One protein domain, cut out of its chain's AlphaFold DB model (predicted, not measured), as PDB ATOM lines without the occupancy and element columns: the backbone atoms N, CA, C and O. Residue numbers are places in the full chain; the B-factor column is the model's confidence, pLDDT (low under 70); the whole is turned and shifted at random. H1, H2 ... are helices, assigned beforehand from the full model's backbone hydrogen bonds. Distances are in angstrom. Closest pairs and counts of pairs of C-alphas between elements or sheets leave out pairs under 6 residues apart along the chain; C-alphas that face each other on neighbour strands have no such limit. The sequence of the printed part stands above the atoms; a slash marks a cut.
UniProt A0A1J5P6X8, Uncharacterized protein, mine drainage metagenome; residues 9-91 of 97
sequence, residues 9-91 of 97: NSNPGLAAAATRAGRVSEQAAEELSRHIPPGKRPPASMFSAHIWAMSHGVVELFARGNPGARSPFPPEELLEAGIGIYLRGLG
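This is residues 9 to 91 of the 97 residues of an uncharacterized protein of mine drainage metagenome (UniProt A0A1J5P6X8). A two-helix hairpin, H2 and H3 side by side, has a longer helix, H1, set at a steep angle to it; H1 and H2 make a corner where the later part of H1 meets the first residues of H2. The first part of H1, residues 12 to 21, sticks out as an arm together with residues 9 to 11, and at another end residues 63 to 68 stick out, of which 63 is the last residue of H2 and 64 to 68 belong to the link from H2 to H3. The printed part has 83 residues with three named helices, in the order H1, H2, H3, and no named strand; its class is all helix. The whole is loose, with a radius of gyration of the C-alphas of 15.6 A, and flat, spanning 47 by 38 by 14 A.

H1, residues 12 to 33, and H2, residues 44 to 63, touch, and H2 touches H1 with residues 44 to 48 alone. The closest C-alphas of the two are those of Ala 29 and Ala 44, 5.0 A apart. Their lines stand at a steep tilt of 66 degrees, and they run opposite ways. H2 and H3, residues 75 to 89, form a helical hairpin: they touch at a shallow tilt of 25 degrees, opposite ways, with centres 11.0 A apart. Their closest C-alphas are those of Val 58 and Pro 75, 6.1 A apart. H1 and H3 are apart. In H2 and H3 every O i to N i+4 pair is within hydrogen-bond range, and in H1 17 of 18 are.

H1 begins with C-alpha 12 at (84.434, 80.316, 158.170) and is 31.0 A long from first to last C-alpha, ending at Ser 33. H2 runs from Ala 44, whose C-alpha is at (91.158, 95.997, 139.781), to Ala 63, over 28.3 A. H3 runs from Pro 75 to Gly 89 over 21.2 A and ends with C-alpha 89 at (98.212, 95.335, 126.636).

The two C-alphas farthest apart are those of Pro 38 and Pro 67, at 47.1 A. Without the stretches that stand free, residues 9 to 21 and 63 to 68, the body has 64 residues and spans 41 by 23 by 13 A. The printed part has no cut. The link from H1 to H2, with 10 residues between them, is short but not tight; the link from H2 to H3, with 11, is long. The mean pLDDT of the printed part is 90.3, and residues 64 to 69, within that long link, are under 70.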
ATOM      1  N   ASN A   9      81.994  78.076 151.983       81.25
ATOM      2  CA  ASN A   9      80.937  78.620 152.832       81.25
ATOM      3  C   ASN A   9      80.643  77.745 154.058       81.25
ATOM      4  O   ASN A   9      80.016  78.222 154.999       81.25
ATOM      5  N   SER A  10      81.082  76.480 154.072       85.44
ATOM      6  CA  SER A  10      80.894  75.600 155.229       85.44
ATOM      7  C   SER A  10      82.010  75.720 156.271       85.44
ATOM      8  O   SER A  10      81.875  75.169 157.360       85.44
ATOM      9  N   ASN A  11      83.097  76.444 155.972       88.81
ATOM     10  CA  ASN A  11      84.202  76.666 156.901       88.81
ATOM     11  C   ASN A  11      84.574  78.164 156.966       88.81
ATOM     12  O   ASN A  11      85.288  78.661 156.091       88.81
ATOM     13  N   PRO A  12      84.161  78.884 158.025       90.38
ATOM     14  CA  PRO A  12      84.434  80.316 158.170       90.38
ATOM     15  C   PRO A  12      85.926  80.677 158.160       90.38
ATOM     16  O   PRO A  12      86.308  81.715 157.621       90.38
ATOM     17  N   GLY A  13      86.786  79.822 158.726       92.88
ATOM     18  CA  GLY A  13      88.234  80.043 158.738       92.88
ATOM     19  C   GLY A  13      88.840  79.957 157.338       92.88
ATOM     20  O   GLY A  13      89.674  80.790 156.970       92.88
ATOM     21  N   LEU A  14      88.368  78.997 156.537       90.38
ATOM     22  CA  LEU A  14      88.750  78.850 155.135       90.38
ATOM     23  C   LEU A  14      88.262  80.032 154.295       90.38
ATOM     24  O   LEU A  14      89.055  80.597 153.545       90.38
ATOM     25  N   ALA A  15      86.998  80.436 154.454       90.81
ATOM     26  CA  ALA A  15      86.447  81.604 153.771       90.81
ATOM     27  C   ALA A  15      87.269  82.863 154.080       90.81
ATOM     28  O   ALA A  15      87.727  83.544 153.167       90.81
ATOM     29  N   ALA A  16      87.558  83.119 155.361       93.50
ATOM     30  CA  ALA A  16      88.365  84.263 155.766       93.50
ATOM     31  C   ALA A  16      89.785  84.213 155.177       93.50
ATOM     32  O   ALA A  16      90.316  85.245 154.765       93.50
ATOM     33  N   ALA A  17      90.417  83.037 155.126       93.25
ATOM     34  CA  ALA A  17      91.732  82.873 154.505       93.25
ATOM     35  C   ALA A  17      91.697  83.120 152.990       93.25
ATOM     36  O   ALA A  17      92.553  83.844 152.479       93.25
ATOM     37  N   ALA A  18      90.690  82.589 152.293       90.38
ATOM     38  CA  ALA A  18      90.496  82.793 150.860       90.38
ATOM     39  C   ALA A  18      90.264  84.274 150.527       90.38
ATOM     40  O   ALA A  18      90.928  84.814 149.645       90.38
ATOM     41  N   THR A  19      89.402  84.958 151.286       92.25
ATOM     42  CA  THR A  19      89.169  86.401 151.136       92.25
ATOM     43  C   THR A  19      90.450  87.199 151.350       92.25
ATOM     44  O   THR A  19      90.759  88.083 150.555       92.25
ATOM     45  N   ARG A  20      91.237  86.884 152.390       94.88
ATOM     46  CA  ARG A  20      92.521  87.564 152.621       94.88
ATOM     47  C   ARG A  20      93.488  87.369 151.456       94.88
ATOM     48  O   ARG A  20      94.124  88.342 151.064       94.88
ATOM     49  N   ALA A  21      93.584  86.155 150.912       92.25
ATOM     50  CA  ALA A  21      94.442  85.862 149.767       92.25
ATOM     51  C   ALA A  21      93.996  86.625 148.509       92.25
ATOM     52  O   ALA A  21      94.818  87.293 147.888       92.25
ATOM     53  N   GLY A  22      92.697  86.613 148.183       93.12
ATOM     54  CA  GLY A  22      92.156  87.364 147.042       93.12
ATOM     55  C   GLY A  22      92.409  88.870 147.151       93.12
ATOM     56  O   GLY A  22      92.824  89.508 146.186       93.12
ATOM     57  N   ARG A  23      92.282  89.425 148.363       95.88
ATOM     58  CA  ARG A  23      92.534  90.847 148.627       95.88
ATOM     59  C   ARG A  23      93.977  91.264 148.323       95.88
ATOM     60  O   ARG A  23      94.193  92.400 147.924       95.88
ATOM     61  N   VAL A  24      94.963  90.375 148.481       96.38
ATOM     62  CA  VAL A  24      96.357  90.676 148.095       96.38
ATOM     63  C   VAL A  24      96.455  90.915 146.587       96.38
ATOM     64  O   VAL A  24      97.077  91.887 146.161       96.38
ATOM     65  N   SER A  25      95.801  90.075 145.781       94.38
ATOM     66  CA  SER A  25      95.772  90.232 144.325       94.38
ATOM     67  C   SER A  25      95.027  91.493 143.888       94.38
ATOM     68  O   SER A  25      95.470  92.156 142.952       94.38
ATOM     69  N   GLU A  26      93.925  91.844 144.556       96.56
ATOM     70  CA  GLU A  26      93.184  93.083 144.280       96.56
ATOM     71  C   GLU A  26      94.009  94.327 144.617       96.56
ATOM     72  O   GLU A  26      94.121  95.226 143.789       96.56
ATOM     73  N   GLN A  27      94.677  94.352 145.774       97.69
ATOM     74  CA  GLN A  27      95.553  95.466 146.153       97.69
ATOM     75  C   GLN A  27      96.721  95.649 145.177       97.69
ATOM     76  O   GLN A  27      97.052  96.776 144.813       97.69
ATOM     77  N   ALA A  28      97.332  94.550 144.725       96.06
ATOM     78  CA  ALA A  28      98.385  94.614 143.717       96.06
ATOM     79  C   ALA A  28      97.854  95.173 142.384       96.06
ATOM     80  O   ALA A  28      98.496  96.026 141.770       96.06
ATOM     81  N   ALA A  29      96.664  94.741 141.958       96.56
ATOM     82  CA  ALA A  29      96.013  95.245 140.753       96.56
ATOM     83  C   ALA A  29      95.645  96.735 140.857       96.56
ATOM     84  O   ALA A  29      95.821  97.472 139.883       96.56
ATOM     85  N   GLU A  30      95.177  97.198 142.019       97.12
ATOM     86  CA  GLU A  30      94.907  98.617 142.285       97.12
ATOM     87  C   GLU A  30      96.176  99.462 142.164       97.12
ATOM     88  O   GLU A  30      96.166 100.485 141.476       97.12
ATOM     89  N   GLU A  31      97.271  99.029 142.794       97.31
ATOM     90  CA  GLU A  31      98.539  99.758 142.775       97.31
ATOM     91  C   GLU A  31      99.127  99.821 141.362       97.31
ATOM     92  O   GLU A  31      99.493 100.895 140.882       97.31
ATOM     93  N   LEU A  32      99.131  98.696 140.642       95.62
ATOM     94  CA  LEU A  32      99.558  98.658 139.244       95.62
ATOM     95  C   LEU A  32      98.707  99.595 138.382       95.62
ATOM     96  O   LEU A  32      99.250 100.397 137.625       95.62
ATOM     97  N   SER A  33      97.385  99.583 138.565       95.38
ATOM     98  CA  SER A  33      96.457 100.412 137.786       95.38
ATOM     99  C   SER A  33      96.686 101.916 137.950       95.38
ATOM    100  O   SER A  33      96.309 102.683 137.064       95.38
ATOM    101  N   ARG A  34      97.333 102.379 139.030       95.94
ATOM    102  CA  ARG A  34      97.673 103.806 139.198       95.94
ATOM    103  C   ARG A  34      98.608 104.327 138.109       95.94
ATOM    104  O   ARG A  34      98.529 105.510 137.782       95.94
ATOM    105  N   HIS A  35      99.399 103.448 137.503       95.62
ATOM    106  CA  HIS A  35     100.299 103.765 136.394       95.62
ATOM    107  C   HIS A  35      99.570 103.862 135.039       95.62
ATOM    108  O   HIS A  35     100.142 104.327 134.059       95.62
ATOM    109  N   ILE A  36      98.292 103.474 134.976       95.81
ATOM    110  CA  ILE A  36      97.439 103.582 133.786       95.81
ATOM    111  C   ILE A  36      96.654 104.909 133.854       95.81
ATOM    112  O   ILE A  36      96.227 105.309 134.944       95.81
ATOM    113  N   PRO A  37      96.399 105.609 132.730       95.06
ATOM    114  CA  PRO A  37      95.536 106.791 132.717       95.06
ATOM    115  C   PRO A  37      94.135 106.501 133.296       95.06
ATOM    116  O   PRO A  37      93.555 105.474 132.938       95.06
ATOM    117  N   PRO A  38      93.538 107.387 134.123       93.75
ATOM    118  CA  PRO A  38      92.282 107.112 134.833       93.75
ATOM    119  C   PRO A  38      91.134 106.577 133.966       93.75
ATOM    120  O   PRO A  38      90.482 105.617 134.355       93.75
ATOM    121  N   GLY A  39      90.932 107.133 132.767       93.75
ATOM    122  CA  GLY A  39      89.873 106.702 131.841       93.75
ATOM    123  C   GLY A  39      90.138 105.383 131.105       93.75
ATOM    124  O   GLY A  39      89.308 104.960 130.309       93.75
ATOM    125  N   LYS A  40      91.294 104.750 131.330       93.38
ATOM    126  CA  LYS A  40      91.703 103.486 130.698       93.38
ATOM    127  C   LYS A  40      91.909 102.351 131.706       93.38
ATOM    128  O   LYS A  40      92.249 101.243 131.306       93.38
ATOM    129  N   ARG A  41      91.737 102.620 133.005       94.94
ATOM    130  CA  ARG A  41      91.934 101.628 134.067       94.94
ATOM    131  C   ARG A  41      90.807 100.593 134.028       94.94
ATOM    132  O   ARG A  41      89.650 100.987 134.189       94.94
ATOM    133  N   PRO A  42      91.100  99.293 133.866       94.75
ATOM    134  CA  PRO A  42      90.105  98.275 134.162       94.75
ATOM    135  C   PRO A  42      89.804  98.274 135.674       94.75
ATOM    136  O   PRO A  42      90.647  98.700 136.471       94.75
ATOM    137  N   PRO A  43      88.638  97.768 136.106       96.62
ATOM    138  CA  PRO A  43      88.417  97.472 137.517       96.62
ATOM    139  C   PRO A  43      89.508  96.527 138.042       96.62
ATOM    140  O   PRO A  43      89.805  95.515 137.403       96.62
ATOM    141  N   ALA A  44      90.085  96.819 139.211       95.81
ATOM    142  CA  ALA A  44      91.158  95.997 139.781       95.81
ATOM    143  C   ALA A  44      90.717  94.540 139.994       95.81
ATOM    144  O   ALA A  44      91.446  93.617 139.645       95.81
ATOM    145  N   SER A  45      89.476  94.335 140.444       96.19
ATOM    146  CA  SER A  45      88.865  93.010 140.592       96.19
ATOM    147  C   SER A  45      88.807  92.219 139.282       96.19
ATOM    148  O   SER A  45      89.011  91.007 139.284       96.19
ATOM    149  N   MET A  46      88.585  92.890 138.148       96.25
ATOM    150  CA  MET A  46      88.592  92.254 136.830       96.25
ATOM    151  C   MET A  46      90.005  91.799 136.450       96.25
ATOM    152  O   MET A  46      90.186  90.665 136.012       96.25
ATOM    153  N   PHE A  47      91.013  92.648 136.665       95.19
ATOM    154  CA  PHE A  47      92.412  92.272 136.453       95.19
ATOM    155  C   PHE A  47      92.804  91.077 137.341       95.19
ATOM    156  O   PHE A  47      93.287  90.064 136.830       95.19
ATOM    157  N   SER A  48      92.524  91.129 138.645       96.00
ATOM    158  CA  SER A  48      92.816  90.022 139.566       96.00
ATOM    159  C   SER A  48      92.121  88.720 139.154       96.00
ATOM    160  O   SER A  48      92.746  87.660 139.198       96.00
ATOM    161  N   ALA A  49      90.868  88.788 138.691       96.25
ATOM    162  CA  ALA A  49      90.136  87.624 138.195       96.25
ATOM    163  C   ALA A  49      90.765  87.019 136.925       96.25
ATOM    164  O   ALA A  49      90.818  85.795 136.802       96.25
ATOM    165  N   HIS A  50      91.288  87.838 136.006       96.62
ATOM    166  CA  HIS A  50      92.012  87.334 134.833       96.62
ATOM    167  C   HIS A  50      93.300  86.607 135.220       96.62
ATOM    168  O   HIS A  50      93.547  85.511 134.718       96.62
ATOM    169  N   ILE A  51      94.097  87.175 136.133       95.62
ATOM    170  CA  ILE A  51      95.307  86.507 136.633       95.62
ATOM    171  C   ILE A  51      94.946  85.172 137.285       95.62
ATOM    172  O   ILE A  51      95.541  84.150 136.954       95.62
ATOM    173  N   TRP A  52      93.920  85.163 138.140       94.69
ATOM    174  CA  TRP A  52      93.417  83.948 138.778       94.69
ATOM    175  C   TRP A  52      93.002  82.884 137.749       94.69
ATOM    176  O   TRP A  52      93.380  81.717 137.873       94.69
ATOM    177  N   ALA A  53      92.271  83.278 136.703       94.88
ATOM    178  CA  ALA A  53      91.863  82.386 135.621       94.88
ATOM    179  C   ALA A  53      93.064  81.828 134.835       94.88
ATOM    180  O   ALA A  53      93.108  80.624 134.581       94.88
ATOM    181  N   MET A  54      94.058  82.663 134.505       95.62
ATOM    182  CA  MET A  54      95.292  82.218 133.840       95.62
ATOM    183  C   MET A  54      96.068  81.220 134.702       95.62
ATOM    184  O   MET A  54      96.425  80.148 134.215       95.62
ATOM    185  N   SER A  55      96.264  81.512 135.993       93.19
ATOM    186  CA  SER A  55      96.927  80.592 136.925       93.19
ATOM    187  C   SER A  55      96.199  79.250 137.021       93.19
ATOM    188  O   SER A  55      96.839  78.199 136.994       93.19
ATOM    189  N   HIS A  56      94.863  79.258 137.071       90.69
ATOM    190  CA  HIS A  56      94.079  78.024 137.044       90.69
ATOM    191  C   HIS A  56      94.224  77.250 135.735       90.69
ATOM    192  O   HIS A  56      94.357  76.028 135.780       90.69
ATOM    193  N   GLY A  57      94.218  77.937 134.590       89.62
ATOM    194  CA  GLY A  57      94.437  77.316 133.284       89.62
ATOM    195  C   GLY A  57      95.806  76.642 133.183       89.62
ATOM    196  O   GLY A  57      95.910  75.540 132.655       89.62
ATOM    197  N   VAL A  58      96.847  77.248 133.761       90.88
ATOM    198  CA  VAL A  58      98.169  76.614 133.850       90.88
ATOM    199  C   VAL A  58      98.101  75.370 134.734       90.88
ATOM    200  O   VAL A  58      98.458  74.295 134.277       90.88
ATOM    201  N   VAL A  59      97.559  75.439 135.954       86.88
ATOM    202  CA  VAL A  59      97.433  74.229 136.796       86.88
ATOM    203  C   VAL A  59      96.670  73.114 136.067       86.88
ATOM    204  O   VAL A  59      97.088  71.959 136.105       86.88
ATOM    205  N   GLU A  60      95.609  73.457 135.339       85.56
ATOM    206  CA  GLU A  60      94.822  72.512 134.545       85.56
ATOM    207  C   GLU A  60      95.629  71.783 133.462       85.56
ATOM    208  O   GLU A  60      95.444  70.583 133.229       85.56
ATOM    209  N   LEU A  61      96.512  72.504 132.774       86.69
ATOM    210  CA  LEU A  61      97.312  71.954 131.684       86.69
ATOM    211  C   LEU A  61      98.375  70.961 132.174       86.69
ATOM    212  O   LEU A  61      98.711  70.043 131.425       86.69
ATOM    213  N   PHE A  62      98.873  71.118 133.407       83.50
ATOM    214  CA  PHE A  62     100.044  70.378 133.900       83.50
ATOM    215  C   PHE A  62      99.766  69.421 135.067       83.50
ATOM    216  O   PHE A  62     100.468  68.422 135.199       83.50
ATOM    217  N   ALA A  63      98.755  69.662 135.907       77.44
ATOM    218  CA  ALA A  63      98.472  68.802 137.062       77.44
ATOM    219  C   ALA A  63      97.590  67.586 136.715       77.44
ATOM    220  O   ALA A  63      97.585  66.592 137.442       77.44
ATOM    221  N   ARG A  64      96.851  67.624 135.595       69.31
ATOM    222  CA  ARG A  64      95.890  66.573 135.217       69.31
ATOM    223  C   ARG A  64      96.515  65.433 134.401       69.31
ATOM    224  O   ARG A  64      96.196  65.251 133.230       69.31
ATOM    225  N   GLY A  65      97.382  64.658 135.056       55.22
ATOM    226  CA  GLY A  65      97.477  63.185 134.999       55.22
ATOM    227  C   GLY A  65      97.673  62.406 133.684       55.22
ATOM    228  O   GLY A  65      97.853  61.194 133.773       55.22
ATOM    229  N   ASN A  66      97.660  63.003 132.490       57.12
ATOM    230  CA  ASN A  66      97.942  62.256 131.258       57.12
ATOM    231  C   ASN A  66      99.451  62.267 130.939       57.12
ATOM    232  O   ASN A  66     100.063  63.334 130.979       57.12
ATOM    233  N   PRO A  67     100.066  61.123 130.576       46.50
ATOM    234  CA  PRO A  67     101.425  61.111 130.047       46.50
ATOM    235  C   PRO A  67     101.459  61.893 128.727       46.50
ATOM    236  O   PRO A  67     100.777  61.531 127.769       46.50
ATOM    237  N   GLY A  68     102.239  62.972 128.698       55.62
ATOM    238  CA  GLY A  68     102.310  63.923 127.588       55.62
ATOM    239  C   GLY A  68     101.888  65.315 128.045       55.62
ATOM    240  O   GLY A  68     100.751  65.528 128.457       55.62
ATOM    241  N   ALA A  69     102.815  66.270 127.992       59.03
ATOM    242  CA  ALA A  69     102.511  67.654 128.322       59.03
ATOM    243  C   ALA A  69     101.424  68.180 127.366       59.03
ATOM    244  O   ALA A  69     101.578  68.104 126.147       59.03
ATOM    245  N   ARG A  70     100.316  68.719 127.900       71.12
ATOM    246  CA  ARG A  70      99.287  69.390 127.073       71.12
ATOM    247  C   ARG A  70      99.803  70.682 126.435       71.12
ATOM    248  O   ARG A  70      99.165  71.218 125.535       71.12
ATOM    249  N   SER A  71     100.941  71.174 126.912       82.19
ATOM    250  CA  SER A  71     101.651  72.334 126.402       82.19
ATOM    251  C   SER A  71     103.086  71.931 126.057       82.19
ATOM    252  O   SER A  71     103.706  71.218 126.846       82.19
ATOM    253  N   PRO A  72     103.646  72.391 124.927       87.69
ATOM    254  CA  PRO A  72     105.067  72.223 124.633       87.69
ATOM    255  C   PRO A  72     105.970  73.169 125.451       87.69
ATOM    256  O   PRO A  72     107.186  73.078 125.339       87.69
ATOM    257  N   PHE A  73     105.393  74.072 126.252       91.12
ATOM    258  CA  PHE A  73     106.112  75.060 127.064       91.12
ATOM    259  C   PHE A  73     106.115  74.671 128.550       91.12
ATOM    260  O   PHE A  73     105.142  74.058 128.994       91.12
ATOM    261  N   PRO A  74     107.133  75.056 129.340       91.19
ATOM    262  CA  PRO A  74     107.096  74.969 130.801       91.19
ATOM    263  C   PRO A  74     105.936  75.784 131.408       91.19
ATOM    264  O   PRO A  74     105.554  76.820 130.851       91.19
ATOM    265  N   PRO A  75     105.349  75.351 132.540       90.75
ATOM    266  CA  PRO A  75     104.229  76.056 133.168       90.75
ATOM    267  C   PRO A  75     104.585  77.477 133.624       90.75
ATOM    268  O   PRO A  75     103.757  78.382 133.498       90.75
ATOM    269  N   GLU A  76     105.799  77.682 134.134       92.31
ATOM    270  CA  GLU A  76     106.319  78.981 134.560       92.31
ATOM    271  C   GLU A  76     106.438  79.954 133.384       92.31
ATOM    272  O   GLU A  76     105.907  81.060 133.464       92.31
ATOM    273  N   GLU A  77     107.017  79.511 132.265       95.00
ATOM    274  CA  GLU A  77     107.151  80.321 131.053       95.00
ATOM    275  C   GLU A  77     105.781  80.668 130.467       95.00
ATOM    276  O   GLU A  77     105.543  81.801 130.053       95.00
ATOM    277  N   LEU A  78     104.846  79.711 130.473       94.44
ATOM    278  CA  LEU A  78     103.493  79.929 129.969       94.44
ATOM    279  C   LEU A  78     102.747  80.989 130.792       94.44
ATOM    280  O   LEU A  78     102.088  81.866 130.225       94.44
ATOM    281  N   LEU A  79     102.849  80.919 132.124       95.56
ATOM    282  CA  LEU A  79     102.223  81.897 133.011       95.56
ATOM    283  C   LEU A  79     102.884  83.272 132.878       95.56
ATOM    284  O   LEU A  79     102.181  84.274 132.744       95.56
ATOM    285  N   GLU A  80     104.216  83.321 132.900       96.06
ATOM    286  CA  GLU A  80     104.983  84.562 132.797       96.06
ATOM    287  C   GLU A  80     104.711  85.276 131.471       96.06
ATOM    288  O   GLU A  80     104.384  86.466 131.469       96.06
ATOM    289  N   ALA A  81     104.730  84.547 130.350       96.19
ATOM    290  CA  ALA A  81     104.408  85.101 129.042       96.19
ATOM    291  C   ALA A  81     102.965  85.630 128.979       96.19
ATOM    292  O   ALA A  81     102.741  86.740 128.492       96.19
ATOM    293  N   GLY A  82     101.988  84.884 129.513       96.25
ATOM    294  CA  GLY A  82     100.587  85.314 129.565       96.25
ATOM    295  C   GLY A  82     100.389  86.605 130.367       96.25
ATOM    296  O   GLY A  82      99.722  87.535 129.903       96.25
ATOM    297  N   ILE A  83     101.030  86.705 131.537       96.44
ATOM    298  CA  ILE A  83     101.019  87.921 132.362       96.44
ATOM    299  C   ILE A  83     101.718  89.071 131.631       96.44
ATOM    300  O   ILE A  83     101.178  90.176 131.585       96.44
ATOM    301  N   GLY A  84     102.877  88.823 131.018       96.44
ATOM    302  CA  GLY A  84     103.627  89.827 130.264       96.44
ATOM    303  C   GLY A  84     102.810  90.425 129.118       96.44
ATOM    304  O   GLY A  84     102.707  91.646 129.008       96.44
ATOM    305  N   ILE A  85     102.157  89.584 128.307       96.56
ATOM    306  CA  ILE A  85     101.261  90.026 127.223       96.56
ATOM    307  C   ILE A  85     100.127  90.893 127.779       96.56
ATOM    308  O   ILE A  85      99.852  91.969 127.243       96.56
ATOM    309  N   TYR A  86      99.498  90.462 128.874       95.81
ATOM    310  CA  TYR A  86      98.415  91.209 129.506       95.81
ATOM    311  C   TYR A  86      98.878  92.589 130.005       95.81
ATOM    312  O   TYR A  86      98.245  93.605 129.710       95.81
ATOM    313  N   LEU A  87     100.015  92.650 130.705       95.75
ATOM    314  CA  LEU A  87     100.581  93.897 131.226       95.75
ATOM    315  C   LEU A  87     101.020  94.856 130.110       95.75
ATOM    316  O   LEU A  87     100.790  96.062 130.231       95.75
ATOM    317  N   ARG A  88     101.588  94.353 129.005       95.88
ATOM    318  CA  ARG A  88     101.870  95.166 127.806       95.88
ATOM    319  C   ARG A  88     100.588  95.714 127.185       95.88
ATOM    320  O   ARG A  88     100.534  96.892 126.850       95.88
ATOM    321  N   GLY A  89      99.533  94.900 127.103       94.06
ATOM    322  CA  GLY A  89      98.212  95.335 126.636       94.06
ATOM    323  C   GLY A  89      97.603  96.458 127.488       94.06
ATOM    324  O   GLY A  89      96.896  97.317 126.966       94.06
ATOM    325  N   LEU A  90      97.930  96.496 128.783       94.06
ATOM    326  CA  LEU A  90      97.560  97.584 129.695       94.06
ATOM    327  C   LEU A  90      98.512  98.793 129.653       94.06
ATOM    328  O   LEU A  90      98.225  99.812 130.284       94.06
ATOM    329  N   GLY A  91      99.629  98.705 128.926       94.06
ATOM    330  CA  GLY A  91     100.666  99.739 128.881       94.06
ATOM    331  C   GLY A  91     101.528  99.821 130.144       94.06
ATOM    332  O   GLY A  91     102.153 100.849 130.383       94.06
TER     333      GLY A  91